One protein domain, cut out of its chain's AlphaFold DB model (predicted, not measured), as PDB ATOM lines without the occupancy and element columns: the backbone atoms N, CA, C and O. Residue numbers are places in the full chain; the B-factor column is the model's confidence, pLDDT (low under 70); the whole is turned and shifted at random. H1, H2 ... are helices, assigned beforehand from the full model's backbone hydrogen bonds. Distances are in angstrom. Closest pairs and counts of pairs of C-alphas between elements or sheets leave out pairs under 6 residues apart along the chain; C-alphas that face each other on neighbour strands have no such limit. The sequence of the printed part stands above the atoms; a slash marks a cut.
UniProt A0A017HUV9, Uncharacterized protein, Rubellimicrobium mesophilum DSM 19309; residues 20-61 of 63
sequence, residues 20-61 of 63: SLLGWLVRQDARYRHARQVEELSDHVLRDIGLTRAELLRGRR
ATOM      1  N   SER A  20     165.652 147.397 254.898       78.69
ATOM      2  CA  SER A  20     165.696 146.328 253.896       78.69
ATOM      3  C   SER A  20     166.473 146.734 252.643       78.69
ATOM      4  O   SER A  20     167.231 145.918 252.114       78.69
ATOM      5  N   LEU A  21     166.359 147.995 252.211       82.88
ATOM      6  CA  LEU A  21     167.152 148.554 251.115       82.88
ATOM      7  C   LEU A  21     168.635 148.671 251.479       82.88
ATOM      8  O   LEU A  21     169.483 148.253 250.694       82.88
ATOM      9  N   LEU A  22     168.955 149.163 252.679       87.44
ATOM     10  CA  LEU A  22     170.338 149.227 253.160       87.44
ATOM     11  C   LEU A  22     170.947 147.826 253.281       87.44
ATOM     12  O   LEU A  22     172.055 147.593 252.807       87.44
ATOM     13  N   GLY A  23     170.200 146.863 253.825       88.75
ATOM     14  CA  GLY A  23     170.641 145.470 253.888       88.75
ATOM     15  C   GLY A  23     170.856 144.847 252.505       88.75
ATOM     16  O   GLY A  23     171.795 144.077 252.315       88.75
ATOM     17  N   TRP A  24     170.016 145.179 251.519       91.81
ATOM     18  CA  TRP A  24     170.228 144.756 250.132       91.81
ATOM     19  C   TRP A  24     171.491 145.382 249.533       91.81
ATOM     20  O   TRP A  24     172.298 144.654 248.956       91.81
ATOM     21  N   LEU A  25     171.700 146.686 249.730       93.25
ATOM     22  CA  LEU A  25     172.864 147.406 249.218       93.25
ATOM     23  C   LEU A  25     174.172 146.855 249.796       93.25
ATOM     24  O   LEU A  25     175.096 146.574 249.041       93.25
ATOM     25  N   VAL A  26     174.225 146.615 251.110       94.19
ATOM     26  CA  VAL A  26     175.396 146.021 251.777       94.19
ATOM     27  C   VAL A  26     175.719 144.639 251.203       94.19
ATOM     28  O   VAL A  26     176.881 144.330 250.951       94.19
ATOM     29  N   ARG A  27     174.703 143.809 250.929       93.44
ATOM     30  CA  ARG A  27     174.923 142.501 250.287       93.44
ATOM     31  C   ARG A  27     175.455 142.633 248.861       93.44
ATOM     32  O   ARG A  27     176.278 141.816 248.458       93.44
ATOM     33  N   GLN A  28     174.991 143.618 248.094       94.38
ATOM     34  CA  GLN A  28     175.504 143.854 246.740       94.38
ATOM     35  C   GLN A  28     176.942 144.372 246.757       94.38
ATOM     36  O   GLN A  28     177.765 143.871 245.996       94.38
ATOM     37  N   ASP A  29     177.266 145.296 247.659       94.38
ATOM     38  CA  ASP A  29     178.631 145.799 247.833       94.38
ATOM     39  C   ASP A  29     179.594 144.673 248.236       94.38
ATOM     40  O   ASP A  29     180.636 144.496 247.610       94.38
ATOM     41  N   ALA A  30     179.209 143.821 249.195       93.38
ATOM     42  CA  ALA A  30     180.014 142.662 249.580       93.38
ATOM     43  C   ALA A  30     180.263 141.705 248.400       93.38
ATOM     44  O   ALA A  30     181.391 141.257 248.188       93.38
ATOM     45  N   ARG A  31     179.231 141.427 247.589       94.38
ATOM     46  CA  ARG A  31     179.365 140.606 246.374       94.38
ATOM     47  C   ARG A  31     180.300 141.244 245.351       94.38
ATOM     48  O   ARG A  31     181.121 140.537 244.772       94.38
ATOM     49  N   TYR A  32     180.185 142.552 245.138       94.88
ATOM     50  CA  TYR A  32     181.043 143.294 244.219       94.88
ATOM     51  C   TYR A  32     182.509 143.254 244.666       94.88
ATOM     52  O   TYR A  32     183.379 142.900 243.872       94.88
ATOM     53  N   ARG A  33     182.785 143.529 245.946       94.19
ATOM     54  CA  ARG A  33     184.149 143.477 246.497       94.19
ATOM     55  C   ARG A  33     184.749 142.081 246.412       94.19
ATOM     56  O   ARG A  33     185.894 141.950 246.000       94.19
ATOM     57  N   HIS A  34     183.977 141.046 246.737       93.31
ATOM     58  CA  HIS A  34     184.442 139.666 246.613       93.31
ATOM     59  C   HIS A  34     184.775 139.313 245.157       93.31
ATOM     60  O   HIS A  34     185.819 138.727 244.882       93.31
ATOM     61  N   ALA A  35     183.923 139.704 244.203       93.00
ATOM     62  CA  ALA A  35     184.202 139.502 242.782       93.00
ATOM     63  C   ALA A  35     185.485 140.228 242.347       93.00
ATOM     64  O   ALA A  35     186.315 139.628 241.671       93.00
ATOM     65  N   ARG A  36     185.684 141.476 242.792       94.00
ATOM     66  CA  ARG A  36     186.905 142.257 242.534       94.00
ATOM     67  C   ARG A  36     188.160 141.624 243.138       94.00
ATOM     68  O   ARG A  36     189.175 141.560 242.462       94.00
ATOM     69  N   GLN A  37     188.084 141.097 244.357       92.38
ATOM     70  CA  GLN A  37     189.211 140.405 244.992       92.38
ATOM     71  C   GLN A  37     189.612 139.141 244.227       92.38
ATOM     72  O   GLN A  37     190.793 138.908 243.988       92.38
ATOM     73  N   VAL A  38     188.633 138.335 243.806       91.00
ATOM     74  CA  VAL A  38     188.887 137.153 242.966       91.00
ATOM     75  C   VAL A  38     189.479 137.567 241.621       91.00
ATOM     76  O   VAL A  38     190.387 136.913 241.105       91.00
ATOM     77  N   GLU A  39     188.976 138.659 241.051       90.75
ATOM     78  CA  GLU A  39     189.461 139.214 239.797       90.75
ATOM     79  C   GLU A  39     190.941 139.619 239.887       90.75
ATOM     80  O   GLU A  39     191.730 139.205 239.039       90.75
ATOM     81  N   GLU A  40     191.311 140.350 240.939       91.12
ATOM     82  CA  GLU A  40     192.677 140.810 241.212       91.12
ATOM     83  C   GLU A  40     193.628 139.651 241.523       91.12
ATOM     84  O   GLU A  40     194.745 139.622 241.008       91.12
ATOM     85  N   LEU A  41     193.176 138.652 242.290       90.62
ATOM     86  CA  LEU A  41     193.938 137.423 242.516       90.62
ATOM     87  C   LEU A  41     194.211 136.695 241.196       90.62
ATOM     88  O   LEU A  41     195.330 136.254 240.946       90.62
ATOM     89  N   SER A  42     193.198 136.598 240.334       89.50
ATOM     90  CA  SER A  42     193.351 135.975 239.016       89.50
ATOM     91  C   SER A  42     194.365 136.733 238.161       89.50
ATOM     92  O   SER A  42     195.186 136.113 237.493       89.50
ATOM     93  N   ASP A  43     194.335 138.067 238.192       91.62
ATOM     94  CA  ASP A  43     195.280 138.901 237.447       91.62
ATOM     95  C   ASP A  43     196.711 138.788 237.989       91.62
ATOM     96  O   ASP A  43     197.659 138.801 237.205       91.62
ATOM     97  N   HIS A  44     196.879 138.623 239.304       91.50
ATOM     98  CA  HIS A  44     198.184 138.356 239.909       91.50
ATOM     99  C   HIS A  44     198.755 137.015 239.439       91.50
ATOM    100  O   HIS A  44     199.870 136.974 238.930       91.50
ATOM    101  N   VAL A  45     197.952 135.949 239.487       92.25
ATOM    102  CA  VAL A  45     198.357 134.618 239.005       92.25
ATOM    103  C   VAL A  45     198.707 134.641 237.517       92.25
ATOM    104  O   VAL A  45     199.690 134.030 237.108       92.25
ATOM    105  N   LEU A  46     197.933 135.359 236.693       91.31
ATOM    106  CA  LEU A  46     198.261 135.536 235.275       91.31
ATOM    107  C   LEU A  46     199.615 136.232 235.105       91.31
ATOM    108  O   LEU A  46     200.420 135.806 234.279       91.31
ATOM    109  N   ARG A  47     199.892 137.257 235.913       92.06
ATOM    110  CA  ARG A  47     201.157 137.991 235.861       92.06
ATOM    111  C   ARG A  47     202.350 137.136 236.286       92.06
ATOM    112  O   ARG A  47     203.408 137.268 235.675       92.06
ATOM    113  N   ASP A  48     202.175 136.253 237.265       94.00
ATOM    114  CA  ASP A  48     203.225 135.338 237.732       94.00
ATOM    115  C   ASP A  48     203.681 134.370 236.633       94.00
ATOM    116  O   ASP A  48     204.864 134.050 236.535       94.00
ATOM    117  N   ILE A  49     202.765 133.956 235.753       92.44
ATOM    118  CA  ILE A  49     203.085 133.143 234.568       92.44
ATOM    119  C   ILE A  49     203.454 133.990 233.338       92.44
ATOM    120  O   ILE A  49     203.515 133.473 232.224       92.44
ATOM    121  N   GLY A  50     203.701 135.290 233.528       92.62
ATOM    122  CA  GLY A  50     204.129 136.210 232.474       92.62
ATOM    123  C   GLY A  50     203.030 136.600 231.484       92.62
ATOM    124  O   GLY A  50     203.346 137.041 230.383       92.62
ATOM    125  N   LEU A  51     201.756 136.439 231.850       91.31
ATOM    126  CA  LEU A  51     200.605 136.760 231.011       91.31
ATOM    127  C   LEU A  51     199.785 137.917 231.582       91.31
ATOM    128  O   LEU A  51     199.745 138.197 232.778       91.31
ATOM    129  N   THR A  52     199.041 138.570 230.702       91.06
ATOM    130  CA  THR A  52     198.006 139.536 231.061       91.06
ATOM    131  C   THR A  52     196.627 138.992 230.708       91.06
ATOM    132  O   THR A  52     196.446 138.211 229.767       91.06
ATOM    133  N   ARG A  53     195.589 139.463 231.409       87.56
ATOM    134  CA  ARG A  53     194.204 139.107 231.065       87.56
ATOM    135  C   ARG A  53     193.840 139.479 229.623       87.56
ATOM    136  O   ARG A  53     193.093 138.750 228.974       87.56
ATOM    137  N   ALA A  54     194.380 140.577 229.096       86.94
ATOM    138  CA  ALA A  54     194.138 140.996 227.717       86.94
ATOM    139  C   ALA A  54     194.713 140.009 226.683       86.94
ATOM    140  O   ALA A  54     194.125 139.834 225.616       86.94
ATOM    141  N   GLU A  55     195.842 139.367 226.980       87.06
ATOM    142  CA  GLU A  55     196.436 138.330 226.127       87.06
ATOM    143  C   GLU A  55     195.625 137.037 226.185       87.06
ATOM    144  O   GLU A  55     195.307 136.475 225.139       87.06
ATOM    145  N   LEU A  56     195.183 136.626 227.380       85.94
ATOM    146  CA  LEU A  56     194.303 135.465 227.542       85.94
ATOM    147  C   LEU A  56     192.994 135.625 226.748       85.94
ATOM    148  O   LEU A  56     192.554 134.704 226.058       85.94
ATOM    149  N   LEU A  57     192.371 136.806 226.819       87.69
ATOM    150  CA  LEU A  57     191.132 137.106 226.094       87.69
ATOM    151  C   LEU A  57     191.336 137.192 224.577       87.69
ATOM    152  O   LEU A  57     190.435 136.823 223.824       87.69
ATOM    153  N   ARG A  58     192.508 137.653 224.121       85.94
ATOM    154  CA  ARG A  58     192.881 137.622 222.700       85.94
ATOM    155  C   ARG A  58     193.087 136.193 222.202       85.94
ATOM    156  O   ARG A  58     192.558 135.860 221.147       85.94
ATOM    157  N   GLY A  59     193.765 135.345 222.978       80.06
ATOM    158  CA  GLY A  59     193.975 133.933 222.642       80.06
ATOM    159  C   GLY A  59     192.674 133.129 222.564       80.06
ATOM    160  O   GLY A  59     192.517 132.306 221.672       80.06
ATOM    161  N   ARG A  60     191.695 133.421 223.431       77.31
ATOM    162  CA  ARG A  60     190.379 132.750 223.436       77.31
ATOM    163  C   ARG A  60     189.443 133.198 222.295       77.31
ATOM    164  O   ARG A  60     188.378 132.616 222.124       77.31
ATOM    165  N   ARG A  61     189.795 134.258 221.556       69.06
ATOM    166  CA  ARG A  61     189.010 134.801 220.429       69.06
ATOM    167  C   ARG A  61     189.405 134.230 219.064       69.06
ATOM    168  O   ARG A  61     188.792 134.625 218.074       69.06
TER     169      ARG A  61
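AT A GLANCE: This is residues 20 to 61 of the 63 residues of an uncharacterized protein of Rubellimicrobium mesophilum DSM 19309 (UniProt A0A017HUV9). One long helix, H1, makes the length of the model, and after its last residue, Asp 48, a tight link folds back to a short helix, H2, which makes a corner with H1. Residues 20 to 38 of H1 stick out as a free arm. The printed part has 42 residues with two named helices, H1 then H2, and no named strand; the class is all helix. The whole is extended, with a radius of gyration of the C-alphas of 14.9 A, and spans 44 by 22 by 8 A.

HOW THE PARTS SIT: H1, residues 20 to 48, stands free over residues 20 to 38. H2, residues 53 to 59, is close to H1 but not clearly touching it, with 2 pairs of C-alphas within 8 A; the closest C-alphas, those of Asp 43 and Arg 53, are 6.5 A apart. The two run the same way at a steep tilt of 66 degrees. In H1 and H2 every O i to N i+4 pair is within hydrogen-bond range.

IN THESE COORDINATES: H1 begins at C-alpha 20 (165.696, 146.328, 253.896) and measures 42.3 A to C-alpha 48. H2 measures 9.9 A and ends at C-alpha 59 (193.975, 133.933, 222.642).

THE WHOLE: The two C-alphas farthest apart, those of Ser 20 and Gly 50, are 45.1 A apart. The printed part has no cut, and the link from H1 to H2 is tight. The mean pLDDT of the printed part is 89.7, and residue 61 is under 70.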